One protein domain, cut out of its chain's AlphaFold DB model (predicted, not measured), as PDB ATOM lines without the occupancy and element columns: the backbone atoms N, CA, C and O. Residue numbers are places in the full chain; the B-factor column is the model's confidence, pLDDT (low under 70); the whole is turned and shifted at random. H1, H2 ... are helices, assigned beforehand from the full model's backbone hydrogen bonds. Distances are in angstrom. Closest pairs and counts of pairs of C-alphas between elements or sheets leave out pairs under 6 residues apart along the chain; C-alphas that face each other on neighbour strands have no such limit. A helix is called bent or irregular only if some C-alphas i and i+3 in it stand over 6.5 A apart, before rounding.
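AT A GLANCE: This is residues 109 to 161 of the 221 residues of an uncharacterized protein of Proteus mirabilis (UniProt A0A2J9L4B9). Two helices meet at their ends in an open, L-like corner: a shorter first arm, H1, and a longer second arm, H2, joined by a tight turn. No further part fills the space between the arms, and the far part of each, residues 110 to 120 of H1 and 138 to 161 of H2, sticks out free. The printed part has 53 residues with two named helices, H1 then H2, and no named strand; the class is all helix. It is extended, with a radius of gyration of the C-alphas of 18.9 A, and spans 61 by 24 by 12 A.

IN THESE COORDINATES: After Asp 109, H1 takes residues 110 to 128 and measures 26.0 A, from C-alpha 110 at (192.132, 138.953, 121.358) to C-alpha 128 at (170.557, 138.313, 135.878). Gly 129 and Asn 130 follow. H2 takes residues 131 to 161 and measures 45.0 A, from C-alpha 131 at (172.114, 135.337, 129.278) to C-alpha 161 at (137.019, 162.749, 122.587). Neither helix is bent or irregular.

HOW THE PARTS SIT: H1 and H2 touch only at the corner by their link, with 5 pairs of C-alphas within 8 A. The closest C-alphas of the two are those of Cys 128 and Leu 134, 5.5 A apart. H1 touches with residues 121 to 128 alone, and H2 with residues 131 to 134 alone. Their lines stand at a steep tilt of 62 degrees, and they run the same way. Their centres are 30.0 A apart. In both H1 and H2, every O i to N i+4 pair is within hydrogen-bond range.

THE WHOLE: The outline is a rod. The two C-alphas farthest apart, those of Glu 111 and Thr 161, are 61.2 A from each other. The printed part has no cut, and the link from H1 to H2 is tight. The mean pLDDT of the printed part is 72.6; residue 137, residues 140 to 149, residue 151 and residues 154 to 161 are under 70.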
ATOM      1  N   ASP A 109     193.837 143.508 121.659       76.94
ATOM      2  CA  ASP A 109     194.269 142.138 121.441       76.94
ATOM      3  C   ASP A 109     193.140 141.152 121.800       76.94
ATOM      4  O   ASP A 109     192.237 141.438 122.598       76.94
ATOM      5  N   SER A 110     193.170 139.973 121.175       80.00
ATOM      6  CA  SER A 110     192.132 138.953 121.358       80.00
ATOM      7  C   SER A 110     191.984 138.532 122.823       80.00
ATOM      8  O   SER A 110     190.878 138.215 123.259       80.00
ATOM      9  N   GLU A 111     193.071 138.587 123.597       85.06
ATOM     10  CA  GLU A 111     193.073 138.257 125.020       85.06
ATOM     11  C   GLU A 111     192.262 139.272 125.840       85.06
ATOM     12  O   GLU A 111     191.405 138.877 126.633       85.06
ATOM     13  N   LYS A 112     192.453 140.577 125.619       76.94
ATOM     14  CA  LYS A 112     191.663 141.641 126.256       76.94
ATOM     15  C   LYS A 112     190.195 141.546 125.890       76.94
ATOM     16  O   LYS A 112     189.353 141.676 126.778       76.94
ATOM     17  N   ILE A 113     189.876 141.302 124.618       74.38
ATOM     18  CA  ILE A 113     188.487 141.108 124.175       74.38
ATOM     19  C   ILE A 113     187.862 139.931 124.930       74.38
ATOM     20  O   ILE A 113     186.762 140.047 125.475       74.38
ATOM     21  N   GLU A 114     188.574 138.811 125.042       81.81
ATOM     22  CA  GLU A 114     188.080 137.641 125.761       81.81
ATOM     23  C   GLU A 114     187.917 137.903 127.267       81.81
ATOM     24  O   GLU A 114     186.932 137.472 127.871       81.81
ATOM     25  N   GLN A 115     188.829 138.658 127.884       83.06
ATOM     26  CA  GLN A 115     188.709 139.088 129.279       83.06
ATOM     27  C   GLN A 115     187.491 139.998 129.500       83.06
ATOM     28  O   GLN A 115     186.775 139.821 130.489       83.06
ATOM     29  N   TYR A 116     187.216 140.940 128.591       79.94
ATOM     30  CA  TYR A 116     186.004 141.765 128.632       79.94
ATOM     31  C   TYR A 116     184.741 140.912 128.514       79.94
ATOM     32  O   TYR A 116     183.847 141.033 129.351       79.94
ATOM     33  N   ASN A 117     184.702 139.988 127.552       78.12
ATOM     34  CA  ASN A 117     183.579 139.068 127.379       78.12
ATOM     35  C   ASN A 117     183.342 138.225 128.640       78.12
ATOM     36  O   ASN A 117     182.207 138.102 129.096       78.12
ATOM     37  N   LYS A 118     184.408 137.709 129.267       87.56
ATOM     38  CA  LYS A 118     184.323 136.977 130.543       87.56
ATOM     39  C   LYS A 118     183.761 137.847 131.671       87.56
ATOM     40  O   LYS A 118     182.903 137.375 132.413       87.56
ATOM     41  N   LYS A 119     184.193 139.109 131.788       84.62
ATOM     42  CA  LYS A 119     183.664 140.058 132.787       84.62
ATOM     43  C   LYS A 119     182.181 140.349 132.575       84.62
ATOM     44  O   LYS A 119     181.422 140.313 133.538       84.62
ATOM     45  N   ILE A 120     181.763 140.595 131.334       78.50
ATOM     46  CA  ILE A 120     180.354 140.835 130.996       78.50
ATOM     47  C   ILE A 120     179.518 139.604 131.349       78.50
ATOM     48  O   ILE A 120     178.536 139.722 132.071       78.50
ATOM     49  N   LEU A 121     179.937 138.408 130.926       80.75
ATOM     50  CA  LEU A 121     179.233 137.164 131.253       80.75
ATOM     51  C   LEU A 121     179.146 136.919 132.764       80.75
ATOM     52  O   LEU A 121     178.124 136.435 133.249       80.75
ATOM     53  N   HIS A 122     180.187 137.275 133.516       84.38
ATOM     54  CA  HIS A 122     180.168 137.200 134.972       84.38
ATOM     55  C   HIS A 122     179.143 138.163 135.584       84.38
ATOM     56  O   HIS A 122     178.317 137.729 136.382       84.38
ATOM     57  N   LEU A 123     179.117 139.425 135.146       77.62
ATOM     58  CA  LEU A 123     178.126 140.413 135.587       77.62
ATOM     59  C   LEU A 123     176.695 139.990 135.246       77.62
ATOM     60  O   LEU A 123     175.800 140.149 136.074       77.62
ATOM     61  N   ILE A 124     176.479 139.424 134.055       73.38
ATOM     62  CA  ILE A 124     175.187 138.856 133.654       73.38
ATOM     63  C   ILE A 124     174.807 137.726 134.610       73.38
ATOM     64  O   ILE A 124     173.682 137.691 135.100       73.38
ATOM     65  N   LYS A 125     175.741 136.830 134.938       79.62
ATOM     66  CA  LYS A 125     175.484 135.724 135.862       79.62
ATOM     67  C   LYS A 125     175.146 136.202 137.278       79.62
ATOM     68  O   LYS A 125     174.212 135.688 137.884       79.62
ATOM     69  N   GLU A 126     175.870 137.184 137.810       80.12
ATOM     70  CA  GLU A 126     175.635 137.720 139.161       80.12
ATOM     71  C   GLU A 126     174.327 138.517 139.282       80.12
ATOM     72  O   GLU A 126     173.632 138.471 140.308       80.12
ATOM     73  N   ASN A 127     173.978 139.276 138.242       72.25
ATOM     74  CA  ASN A 127     172.848 140.201 138.295       72.25
ATOM     75  C   ASN A 127     171.564 139.618 137.711       72.25
ATOM     76  O   ASN A 127     170.488 139.877 138.246       72.25
ATOM     77  N   CYS A 128     171.680 138.808 136.666       74.81
ATOM     78  CA  CYS A 128     170.557 138.313 135.878       74.81
ATOM     79  C   CYS A 128     170.487 136.785 135.833       74.81
ATOM     80  O   CYS A 128     169.571 136.269 135.216       74.81
ATOM     81  N   GLY A 129     171.420 136.064 136.467       77.62
ATOM     82  CA  GLY A 129     171.460 134.600 136.505       77.62
ATOM     83  C   GLY A 129     172.111 133.981 135.269       77.62
ATOM     84  O   GLY A 129     173.133 133.300 135.383       77.62
ATOM     85  N   ASN A 130     171.568 134.230 134.080       79.94
ATOM     86  CA  ASN A 130     172.153 133.804 132.806       79.94
ATOM     87  C   ASN A 130     171.781 134.758 131.653       79.94
ATOM     88  O   ASN A 130     171.089 135.760 131.844       79.94
ATOM     89  N   LYS A 131     172.314 134.483 130.456       75.81
ATOM     90  CA  LYS A 131     172.114 135.337 129.278       75.81
ATOM     91  C   LYS A 131     170.656 135.320 128.821       75.81
ATOM     92  O   LYS A 131     170.134 136.364 128.449       75.81
ATOM     93  N   GLU A 132     170.012 134.161 128.866       77.88
ATOM     94  CA  GLU A 132     168.622 133.967 128.463       77.88
ATOM     95  C   GLU A 132     167.671 134.764 129.370       77.88
ATOM     96  O   GLU A 132     166.800 135.469 128.874       77.88
ATOM     97  N   GLU A 133     167.906 134.745 130.684       72.31
ATOM     98  CA  GLU A 133     167.163 135.523 131.680       72.31
ATOM     99  C   GLU A 133     167.368 137.038 131.482       72.31
ATOM    100  O   GLU A 133     166.414 137.803 131.611       72.31
ATOM    101  N   LEU A 134     168.568 137.496 131.093       75.75
ATOM    102  CA  LEU A 134     168.786 138.897 130.703       75.75
ATOM    103  C   LEU A 134     168.022 139.265 129.419       75.75
ATOM    104  O   LEU A 134     167.417 140.332 129.354       75.75
ATOM    105  N   SER A 135     168.031 138.404 128.403       72.88
ATOM    106  CA  SER A 135     167.268 138.642 127.174       72.88
ATOM    107  C   SER A 135     165.761 138.692 127.442       72.88
ATOM    108  O   SER A 135     165.088 139.582 126.928       72.88
ATOM    109  N   GLU A 136     165.233 137.804 128.290       74.12
ATOM    110  CA  GLU A 136     163.839 137.866 128.743       74.12
ATOM    111  C   GLU A 136     163.540 139.168 129.497       74.12
ATOM    112  O   GLU A 136     162.485 139.764 129.288       74.12
ATOM    113  N   LEU A 137     164.459 139.637 130.344       69.00
ATOM    114  CA  LEU A 137     164.315 140.899 131.069       69.00
ATOM    115  C   LEU A 137     164.236 142.108 130.138       69.00
ATOM    116  O   LEU A 137     163.345 142.939 130.307       69.00
ATOM    117  N   ILE A 138     165.133 142.190 129.155       71.44
ATOM    118  CA  ILE A 138     165.137 143.269 128.159       71.44
ATOM    119  C   ILE A 138     163.816 143.257 127.382       71.44
ATOM    120  O   ILE A 138     163.113 144.262 127.358       71.44
ATOM    121  N   LEU A 139     163.399 142.086 126.887       72.06
ATOM    122  CA  LEU A 139     162.115 141.924 126.199       72.06
ATOM    123  C   LEU A 139     160.924 142.338 127.075       72.06
ATOM    124  O   LEU A 139     159.952 142.904 126.579       72.06
ATOM    125  N   MET A 140     160.950 142.051 128.377       66.69
ATOM    126  CA  MET A 140     159.887 142.487 129.287       66.69
ATOM    127  C   MET A 140     159.863 144.006 129.458       66.69
ATOM    128  O   MET A 140     158.771 144.570 129.492       66.69
ATOM    129  N   MET A 141     161.027 144.653 129.547       68.06
ATOM    130  CA  MET A 141     161.125 146.110 129.635       68.06
ATOM    131  C   MET A 141     160.616 146.788 128.360       68.06
ATOM    132  O   MET A 141     159.860 147.754 128.455       68.06
ATOM    133  N   ASP A 142     160.949 146.250 127.187       66.81
ATOM    134  CA  ASP A 142     160.480 146.787 125.906       66.81
ATOM    135  C   ASP A 142     158.961 146.628 125.750       66.81
ATOM    136  O   ASP A 142     158.262 147.589 125.428       66.81
ATOM    137  N   ASN A 143     158.420 145.457 126.105       68.38
ATOM    138  CA  ASN A 143     156.974 145.220 126.118       68.38
ATOM    139  C   ASN A 143     156.233 146.098 127.146       68.38
ATOM    140  O   ASN A 143     155.089 146.487 126.916       68.38
ATOM    141  N   GLU A 144     156.828 146.378 128.313       66.62
ATOM    142  CA  GLU A 144     156.261 147.327 129.285       66.62
ATOM    143  C   GLU A 144     156.238 148.744 128.710       66.62
ATOM    144  O   GLU A 144     155.205 149.404 128.776       66.62
ATOM    145  N   ARG A 145     157.320 149.172 128.054       63.59
ATOM    146  CA  ARG A 145     157.407 150.484 127.408       63.59
ATOM    147  C   ARG A 145     156.383 150.658 126.284       63.59
ATOM    148  O   ARG A 145     155.798 151.735 126.167       63.59
ATOM    149  N   GLU A 146     156.140 149.625 125.478       64.38
ATOM    150  CA  GLU A 146     155.082 149.646 124.460       64.38
ATOM    151  C   GLU A 146     153.687 149.723 125.088       64.38
ATOM    152  O   GLU A 146     152.889 150.570 124.688       64.38
ATOM    153  N   ARG A 147     153.405 148.922 126.125       65.12
ATOM    154  CA  ARG A 147     152.116 148.984 126.837       65.12
ATOM    155  C   ARG A 147     151.867 150.345 127.479       65.12
ATOM    156  O   ARG A 147     150.751 150.854 127.386       65.12
ATOM    157  N   ASP A 148     152.888 150.945 128.082       66.56
ATOM    158  CA  ASP A 148     152.803 152.280 128.679       66.56
ATOM    159  C   ASP A 148     152.522 153.350 127.611       66.56
ATOM    160  O   ASP A 148     151.734 154.273 127.836       66.56
ATOM    161  N   LYS A 149     153.113 153.212 126.417       68.31
ATOM    162  CA  LYS A 149     152.838 154.088 125.271       68.31
ATOM    163  C   LYS A 149     151.401 153.923 124.767       68.31
ATOM    164  O   LYS A 149     150.721 154.921 124.547       68.31
ATOM    165  N   GLU A 150     150.911 152.693 124.631       71.88
ATOM    166  CA  GLU A 150     149.525 152.414 124.233       71.88
ATOM    167  C   GLU A 150     148.495 152.902 125.263       71.88
ATOM    168  O   GLU A 150     147.390 153.316 124.900       71.88
ATOM    169  N   GLU A 151     148.810 152.817 126.558       67.62
ATOM    170  CA  GLU A 151     147.976 153.376 127.626       67.62
ATOM    171  C   GLU A 151     147.953 154.905 127.542       67.62
ATOM    172  O   GLU A 151     146.871 155.490 127.541       67.62
ATOM    173  N   LEU A 152     149.109 155.546 127.351       70.50
ATOM    174  CA  LEU A 152     149.201 156.992 127.163       70.50
ATOM    175  C   LEU A 152     148.434 157.466 125.918       70.50
ATOM    176  O   LEU A 152     147.705 158.451 125.982       70.50
ATOM    177  N   GLU A 153     148.541 156.762 124.792       71.75
ATOM    178  CA  GLU A 153     147.786 157.084 123.575       71.75
ATOM    179  C   GLU A 153     146.272 156.924 123.770       71.75
ATOM    180  O   GLU A 153     145.490 157.703 123.217       71.75
ATOM    181  N   ARG A 154     145.836 155.942 124.569       69.50
ATOM    182  CA  ARG A 154     144.428 155.795 124.964       69.50
ATOM    183  C   ARG A 154     143.978 156.920 125.893       69.50
ATOM    184  O   ARG A 154     142.883 157.443 125.685       69.50
ATOM    185  N   GLU A 155     144.801 157.325 126.859       64.31
ATOM    186  CA  GLU A 155     144.532 158.479 127.726       64.31
ATOM    187  C   GLU A 155     144.394 159.763 126.885       64.31
ATOM    188  O   GLU A 155     143.375 160.445 126.991       64.31
ATOM    189  N   ILE A 156     145.330 160.042 125.970       65.62
ATOM    190  CA  ILE A 156     145.287 161.212 125.070       65.62
ATOM    191  C   ILE A 156     144.026 161.193 124.194       65.62
ATOM    192  O   ILE A 156     143.272 162.166 124.185       65.62
ATOM    193  N   LYS A 157     143.729 160.070 123.522       67.94
ATOM    194  CA  LYS A 157     142.514 159.935 122.696       67.94
ATOM    195  C   LYS A 157     141.236 160.125 123.511       67.94
ATOM    196  O   LYS A 157     140.290 160.726 123.012       67.94
ATOM    197  N   SER A 158     141.202 159.633 124.751       59.66
ATOM    198  CA  SER A 158     140.041 159.796 125.631       59.66
ATOM    199  C   SER A 158     139.802 161.263 126.007       59.66
ATOM    200  O   SER A 158     138.654 161.711 125.987       59.66
ATOM    201  N   VAL A 159     140.876 162.029 126.234       59.47
ATOM    202  CA  VAL A 159     140.826 163.473 126.505       59.47
ATOM    203  C   VAL A 159     140.349 164.246 125.271       59.47
ATOM    204  O   VAL A 159     139.441 165.072 125.388       59.47
ATOM    205  N   ASP A 160     140.854 163.925 124.080       52.59
ATOM    206  CA  ASP A 160     140.415 164.568 122.834       52.59
ATOM    207  C   ASP A 160     138.937 164.286 122.519       52.59
ATOM    208  O   ASP A 160     138.195 165.186 122.123       52.59
ATOM    209  N   THR A 161     138.447 163.065 122.769       55.06
ATOM    210  CA  THR A 161     137.019 162.749 122.587       55.06
ATOM    211  C   THR A 161     136.101 163.441 123.595       55.06
ATOM    212  O   THR A 161     134.952 163.733 123.255       55.06
TER     213      THR A 161